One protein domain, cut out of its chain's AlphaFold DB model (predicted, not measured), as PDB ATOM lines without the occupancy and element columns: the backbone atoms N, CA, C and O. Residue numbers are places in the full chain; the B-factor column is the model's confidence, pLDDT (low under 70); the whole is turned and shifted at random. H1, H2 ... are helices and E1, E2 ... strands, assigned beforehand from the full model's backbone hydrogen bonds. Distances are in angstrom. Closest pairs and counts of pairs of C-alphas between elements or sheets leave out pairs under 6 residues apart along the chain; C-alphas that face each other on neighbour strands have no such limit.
ATOM      1  N   LYS A 106       8.971  95.670 112.763       70.69
ATOM      2  CA  LYS A 106       8.681  94.878 113.965       70.69
ATOM      3  C   LYS A 106       9.970  94.474 114.682       70.69
ATOM      4  O   LYS A 106      10.032  94.605 115.902       70.69
ATOM      5  N   GLU A 107      10.972  94.021 113.935       69.88
ATOM      6  CA  GLU A 107      12.293  93.680 114.473       69.88
ATOM      7  C   GLU A 107      13.034  94.941 114.935       69.88
ATOM      8  O   GLU A 107      13.546  94.949 116.049       69.88
ATOM      9  N   GLU A 108      12.939  96.058 114.204       69.50
ATOM     10  CA  GLU A 108      13.439  97.372 114.650       69.50
ATOM     11  C   GLU A 108      12.856  97.800 115.996       69.50
ATOM     12  O   GLU A 108      13.570  98.223 116.904       69.50
ATOM     13  N   SER A 109      11.537  97.687 116.163       69.38
ATOM     14  CA  SER A 109      10.890  98.022 117.432       69.38
ATOM     15  C   SER A 109      11.288  97.087 118.567       69.38
ATOM     16  O   SER A 109      11.342  97.526 119.717       69.38
ATOM     17  N   LYS A 110      11.533  95.813 118.266       77.19
ATOM     18  CA  LYS A 110      11.964  94.815 119.242       77.19
ATOM     19  C   LYS A 110      13.398  95.079 119.691       77.19
ATOM     20  O   LYS A 110      13.640  95.114 120.893       77.19
ATOM     21  N   TYR A 111      14.293  95.334 118.742       76.12
ATOM     22  CA  TYR A 111      15.694  95.654 118.982       76.12
ATOM     23  C   TYR A 111      15.848  96.956 119.778       76.12
ATOM     24  O   TYR A 111      16.508  96.973 120.809       76.12
ATOM     25  N   ALA A 112      15.114  98.011 119.415       71.94
ATOM     26  CA  ALA A 112      15.125  99.261 120.180       71.94
ATOM     27  C   ALA A 112      14.612  99.088 121.622       71.94
ATOM     28  O   ALA A 112      15.101  99.731 122.546       71.94
ATOM     29  N   SER A 113      13.624  98.210 121.832       75.50
ATOM     30  CA  SER A 113      13.123  97.914 123.179       75.50
ATOM     31  C   SER A 113      14.160  97.161 124.015       75.50
ATOM     32  O   SER A 113      14.264  97.410 125.212       75.50
ATOM     33  N   TYR A 114      14.927  96.271 123.385       81.19
ATOM     34  CA  TYR A 114      16.047  95.582 124.016       81.19
ATOM     35  C   TYR A 114      17.159  96.559 124.415       81.19
ATOM     36  O   TYR A 114      17.563  96.558 125.573       81.19
ATOM     37  N   LEU A 115      17.577  97.454 123.512       75.88
ATOM     38  CA  LEU A 115      18.611  98.451 123.811       75.88
ATOM     39  C   LEU A 115      18.221  99.360 124.983       75.88
ATOM     40  O   LEU A 115      19.040  99.630 125.854       75.88
ATOM     41  N   ASN A 116      16.955  99.778 125.061       74.88
ATOM     42  CA  ASN A 116      16.468 100.559 126.201       74.88
ATOM     43  C   ASN A 116      16.514  99.768 127.518       74.88
ATOM     44  O   ASN A 116      16.808 100.340 128.565       74.88
ATOM     45  N   ALA A 117      16.211  98.469 127.478       75.94
ATOM     46  CA  ALA A 117      16.288  97.605 128.652       75.94
ATOM     47  C   ALA A 117      17.741  97.384 129.100       75.94
ATOM     48  O   ALA A 117      18.017  97.440 130.293       75.94
ATOM     49  N   MET A 118      18.659  97.199 128.147       77.69
ATOM     50  CA  MET A 118      20.099  97.103 128.392       77.69
ATOM     51  C   MET A 118      20.648  98.401 128.987       77.69
ATOM     52  O   MET A 118      21.297  98.361 130.022       77.69
ATOM     53  N   LYS A 119      20.308  99.559 128.410       76.75
ATOM     54  CA  LYS A 119      20.699 100.866 128.955       76.75
ATOM     55  C   LYS A 119      20.193 101.063 130.382       76.75
ATOM     56  O   LYS A 119      20.959 101.448 131.250       76.75
ATOM     57  N   LYS A 120      18.919 100.756 130.643       75.25
ATOM     58  CA  LYS A 120      18.356 100.847 131.996       75.25
ATOM     59  C   LYS A 120      19.121  99.956 132.980       75.25
ATOM     60  O   LYS A 120      19.408 100.395 134.085       75.25
ATOM     61  N   TYR A 121      19.443  98.729 132.574       82.69
ATOM     62  CA  TYR A 121      20.246  97.823 133.385       82.69
ATOM     63  C   TYR A 121      21.630  98.412 133.689       82.69
ATOM     64  O   TYR A 121      22.003  98.466 134.853       82.69
ATOM     65  N   LEU A 122      22.344  98.928 132.689       78.81
ATOM     66  CA  LEU A 122      23.668  99.532 132.881       78.81
ATOM     67  C   LEU A 122      23.623 100.803 133.747       78.81
ATOM     68  O   LEU A 122      24.507 101.018 134.568       78.81
ATOM     69  N   ASP A 123      22.574 101.617 133.605       76.19
ATOM     70  CA  ASP A 123      22.412 102.864 134.362       76.19
ATOM     71  C   ASP A 123      22.018 102.615 135.833       76.19
ATOM     72  O   ASP A 123      22.361 103.409 136.711       76.19
ATOM     73  N   THR A 124      21.238 101.562 136.123       82.81
ATOM     74  CA  THR A 124      20.597 101.383 137.444       82.81
ATOM     75  C   THR A 124      20.856 100.040 138.123       82.81
ATOM     76  O   THR A 124      20.404  99.845 139.252       82.81
ATOM     77  N   GLY A 125      21.481  99.084 137.442       83.12
ATOM     78  CA  GLY A 125      21.608  97.686 137.865       83.12
ATOM     79  C   GLY A 125      20.295  96.883 137.859       83.12
ATOM     80  O   GLY A 125      20.277  95.748 138.328       83.12
ATOM     81  N   ASP A 126      19.180  97.440 137.360       87.75
ATOM     82  CA  ASP A 126      17.869  96.761 137.351       87.75
ATOM     83  C   ASP A 126      17.671  95.965 136.055       87.75
ATOM     84  O   ASP A 126      17.411  96.526 134.988       87.75
ATOM     85  N   ASP A 127      17.736  94.639 136.158       88.38
ATOM     86  CA  ASP A 127      17.630  93.707 135.035       88.38
ATOM     87  C   ASP A 127      16.193  93.261 134.724       88.38
ATOM     88  O   ASP A 127      15.973  92.495 133.783       88.38
ATOM     89  N   THR A 128      15.185  93.758 135.447       90.56
ATOM     90  CA  THR A 128      13.788  93.307 135.312       90.56
ATOM     91  C   THR A 128      13.269  93.430 133.873       90.56
ATOM     92  O   THR A 128      12.574  92.549 133.360       90.56
ATOM     93  N   GLU A 129      13.600  94.531 133.194       83.00
ATOM     94  CA  GLU A 129      13.217  94.754 131.794       83.00
ATOM     95  C   GLU A 129      14.080  93.937 130.824       83.00
ATOM     96  O   GLU A 129      13.565  93.423 129.828       83.00
ATOM     97  N   LEU A 130      15.367  93.761 131.136       83.25
ATOM     98  CA  LEU A 130      16.324  93.001 130.331       83.25
ATOM     99  C   LEU A 130      15.956  91.511 130.293       83.25
ATOM    100  O   LEU A 130      15.943  90.889 129.231       83.25
ATOM    101  N   MET A 131      15.529  90.954 131.427       88.75
ATOM    102  CA  MET A 131      15.139  89.549 131.561       88.75
ATOM    103  C   MET A 131      13.917  89.172 130.716       88.75
ATOM    104  O   MET A 131      13.734  88.001 130.377       88.75
ATOM    105  N   LYS A 132      13.119  90.148 130.260       89.38
ATOM    106  CA  LYS A 132      12.049  89.910 129.275       89.38
ATOM    107  C   LYS A 132      12.594  89.468 127.918       89.38
ATOM    108  O   LYS A 132      11.813  88.950 127.116       89.38
ATOM    109  N   PHE A 133      13.876  89.682 127.634       84.12
ATOM    110  CA  PHE A 133      14.536  89.305 126.386       84.12
ATOM    111  C   PHE A 133      15.299  87.982 126.477       84.12
ATOM    112  O   PHE A 133      15.782  87.501 125.452       84.12
ATOM    113  N   LYS A 134      15.329  87.339 127.651       82.50
ATOM    114  CA  LYS A 134      15.983  86.042 127.834       82.50
ATOM    115  C   LYS A 134      15.406  85.010 126.862       82.50
ATOM    116  O   LYS A 134      14.187  84.887 126.724       82.50
ATOM    117  N   ASN A 135      16.288  84.282 126.178       78.44
ATOM    118  CA  ASN A 135      15.957  83.297 125.138       78.44
ATOM    119  C   ASN A 135      15.188  83.866 123.927       78.44
ATOM    120  O   ASN A 135      14.625  83.104 123.133       78.44
ATOM    121  N   LYS A 136      15.123  85.194 123.763       79.50
ATOM    122  CA  LYS A 136      14.546  85.832 122.574       79.50
ATOM    123  C   LYS A 136      15.647  86.175 121.577       79.50
ATOM    124  O   LYS A 136      16.823  86.255 121.903       79.50
ATOM    125  N   SER A 137      15.230  86.405 120.342       75.88
ATOM    126  CA  SER A 137      16.110  86.747 119.231       75.88
ATOM    127  C   SER A 137      15.488  87.824 118.355       75.88
ATOM    128  O   SER A 137      14.266  87.980 118.378       75.88
ATOM    129  N   PHE A 138      16.276  88.493 117.531       71.31
ATOM    130  CA  PHE A 138      15.799  89.279 116.397       71.31
ATOM    131  C   PHE A 138      16.240  88.643 115.078       71.31
ATOM    132  O   PHE A 138      16.946  87.630 115.078       71.31
ATOM    133  N   VAL A 139      15.740  89.187 113.971       72.62
ATOM    134  CA  VAL A 139      16.114  88.757 112.622       72.62
ATOM    135  C   VAL A 139      16.658  89.956 111.853       72.62
ATOM    136  O   VAL A 139      15.975  90.982 111.749       72.62
ATOM    137  N   ASP A 140      17.872  89.822 111.335       66.94
ATOM    138  CA  ASP A 140      18.507  90.828 110.481       66.94
ATOM    139  C   ASP A 140      17.924  90.829 109.054       66.94
ATOM    140  O   ASP A 140      17.073  90.006 108.696       66.94
ATOM    141  N   ASN A 141      18.326  91.808 108.249       66.81
ATOM    142  CA  ASN A 141      17.933  91.959 106.846       66.81
ATOM    143  C   ASN A 141      18.270  90.727 105.982       66.81
ATOM    144  O   ASN A 141      17.518  90.433 105.051       66.81
ATOM    145  N   GLU A 142      19.313  89.969 106.325       69.94
ATOM    146  CA  GLU A 142      19.713  88.718 105.665       69.94
ATOM    147  C   GLU A 142      18.853  87.512 106.082       69.94
ATOM    148  O   GLU A 142      18.888  86.449 105.459       69.94
ATOM    149  N   GLY A 143      18.014  87.666 107.108       67.19
ATOM    150  CA  GLY A 143      17.139  86.609 107.605       67.19
ATOM    151  C   GLY A 143      17.782  85.707 108.658       67.19
ATOM    152  O   GLY A 143      17.150  84.729 109.073       67.19
ATOM    153  N   LYS A 144      18.985  86.031 109.130       70.44
ATOM    154  CA  LYS A 144      19.677  85.324 110.204       70.44
ATOM    155  C   LYS A 144      19.091  85.724 111.557       70.44
ATOM    156  O   LYS A 144      18.709  86.861 111.827       70.44
ATOM    157  N   LYS A 145      18.955  84.718 112.421       70.56
ATOM    158  CA  LYS A 145      18.359  84.843 113.751       70.56
ATOM    159  C   LYS A 145      19.462  85.062 114.782       70.56
ATOM    160  O   LYS A 145      20.270  84.166 115.006       70.56
ATOM    161  N   VAL A 146      19.447  86.209 115.451       69.44
ATOM    162  CA  VAL A 146      20.458  86.605 116.444       69.44
ATOM    163  C   VAL A 146      19.817  86.664 117.826       69.44
ATOM    164  O   VAL A 146      18.771  87.289 117.990       69.44
ATOM    165  N   GLN A 147      20.385  85.977 118.819       72.44
ATOM    166  CA  GLN A 147      19.864  86.005 120.192       72.44
ATOM    167  C   GLN A 147      20.214  87.319 120.896       72.44
ATOM    168  O   GLN A 147      21.274  87.890 120.665       72.44
ATOM    169  N   PHE A 148      19.321  87.792 121.765       75.31
ATOM    170  CA  PHE A 148      19.614  88.937 122.621       75.31
ATOM    171  C   PHE A 148      20.575  88.535 123.739       75.31
ATOM    172  O   PHE A 148      20.341  87.531 124.417       75.31
ATOM    173  N   LEU A 149      21.607  89.346 123.968       73.94
ATOM    174  CA  LEU A 149      22.503  89.181 125.103       73.94
ATOM    175  C   LEU A 149      21.802  89.667 126.378       73.94
ATOM    176  O   LEU A 149      21.457  90.840 126.500       73.94
ATOM    177  N   THR A 150      21.560  88.759 127.318       77.12
ATOM    178  CA  THR A 150      20.920  89.070 128.610       77.12
ATOM    179  C   THR A 150      21.725  88.570 129.801       77.12
ATOM    180  O   THR A 150      21.215  88.558 130.919       77.12
ATOM    181  N   ASP A 151      22.931  88.065 129.553       78.69
ATOM    182  CA  ASP A 151      23.835  87.640 130.610       78.69
ATOM    183  C   ASP A 151      24.484  88.872 131.242       78.69
ATOM    184  O   ASP A 151      25.054  89.704 130.537       78.69
ATOM    185  N   LYS A 152      24.320  89.009 132.557       80.56
ATOM    186  CA  LYS A 152      24.684  90.217 133.303       80.56
ATOM    187  C   LYS A 152      26.189  90.383 133.406       80.56
ATOM    188  O   LYS A 152      26.694  91.437 133.050       80.56
ATOM    189  N   ASP A 153      26.885  89.309 133.768       72.25
ATOM    190  CA  ASP A 153      28.342  89.306 133.880       72.25
ATOM    191  C   ASP A 153      28.982  89.644 132.528       72.25
ATOM    192  O   ASP A 153      29.909  90.445 132.443       72.25
ATOM    193  N   THR A 154      28.442  89.093 131.438       68.44
ATOM    194  CA  THR A 154      28.894  89.430 130.085       68.44
ATOM    195  C   THR A 154      28.613  90.896 129.745       68.44
ATOM    196  O   THR A 154      29.494  91.567 129.220       68.44
ATOM    197  N   LEU A 155      27.422  91.425 130.044       70.06
ATOM    198  CA  LEU A 155      27.088  92.828 129.763       70.06
ATOM    199  C   LEU A 155      27.934  93.818 130.568       70.06
ATOM    200  O   LEU A 155      28.367  94.821 130.007       70.06
ATOM    201  N   ASP A 156      28.183  93.538 131.844       70.75
ATOM    202  CA  ASP A 156      28.988  94.392 132.720       70.75
ATOM    203  C   ASP A 156      30.455  94.410 132.276       70.75
ATOM    204  O   ASP A 156      31.083  95.470 132.241       70.75
ATOM    205  N   ASN A 157      30.987  93.252 131.866       62.81
ATOM    206  CA  ASN A 157      32.324  93.161 131.284       62.81
ATOM    207  C   ASN A 157      32.411  93.975 129.988       62.81
ATOM    208  O   ASN A 157      33.271  94.843 129.876       62.81
ATOM    209  N   LEU A 158      31.483  93.775 129.047       61.50
ATOM    210  CA  LEU A 158      31.473  94.527 127.788       61.50
ATOM    211  C   LEU A 158      31.306  96.035 128.020       61.50
ATOM    212  O   LEU A 158      31.962  96.831 127.361       61.50
ATOM    213  N   ALA A 159      30.482  96.453 128.982       61.88
ATOM    214  CA  ALA A 159      30.342  97.864 129.342       61.88
ATOM    215  C   ALA A 159      31.635  98.451 129.923       61.88
ATOM    216  O   ALA A 159      31.991  99.584 129.609       61.88
ATOM    217  N   THR A 160      32.356  97.673 130.734       58.56
ATOM    218  CA  THR A 160      33.637  98.080 131.329       58.56
ATOM    219  C   THR A 160      34.715  98.298 130.266       58.56
ATOM    220  O   THR A 160      35.517  99.222 130.396       58.56
ATOM    221  N   PHE A 161      34.712  97.486 129.207       53.25
ATOM    222  CA  PHE A 161      35.656  97.592 128.091       53.25
ATOM    223  C   PHE A 161      35.143  98.445 126.920       53.25
ATOM    224  O   PHE A 161      35.846  98.606 125.931       53.25
ATOM    225  N   ASN A 162      33.955  99.050 127.045       53.16
ATOM    226  CA  ASN A 162      33.293  99.808 125.977       53.16
ATOM    227  C   ASN A 162      33.032  98.979 124.694       53.16
ATOM    228  O   ASN A 162      32.965  99.514 123.593       53.16
TER     229      ASN A 162
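This is residues 106 to 162 of the 173 residues of an uncharacterized protein of Candidatus Desulfosporosinus infrequens (UniProt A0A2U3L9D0). A small hairpin, E1 and E2, sits beside the first part of one long helix, H1; four-residue H2 packs on H1 farther along, and H3 stands crosswise near H1's last residues. The printed part has 57 residues, in the order H1 H2 E1 E2 H3, mostly helix, with an antiparallel sheet. It is compact, radius of gyration of the C-alphas 11.6 A, spanning 32 by 21 by 18 A.

Find E1 at residues 137 to 139 and E2 at 145 to 147. H1 runs 27.1 A from C-alpha 106 at (8.681, 94.878, 113.965) to residue 124. H2 is residues 130 to 133; H3, residues 152 to 160, runs 12.1 A to C-alpha 160 at (33.637, 98.080, 131.329).

In the hairpin E1 and E2, N 138 and O 146 are within hydrogen-bond range, 2.8 A. The closest C-alphas of H1 and E1, Glu 107 and Phe 138, are 5.9 A apart. H1 touches H2 with residues 114 to 121 alone; closest C-alphas Ala 117 and Leu 130, 4.9 A. H1 and H3 are close but not clearly touching, about perpendicular at 78 degrees; closest C-alphas Leu 122 and Asp 156, 7.4 A. In H1 and H3 every O i to N i+4 pair is within hydrogen-bond range; H2 is too short for one.

The farthest C-alphas, Thr 124 and Glu 142, are 34.2 A apart. The printed part has no cut, and its links between named elements are tight. Among the residues with pLDDT under 70 are 157 to 162.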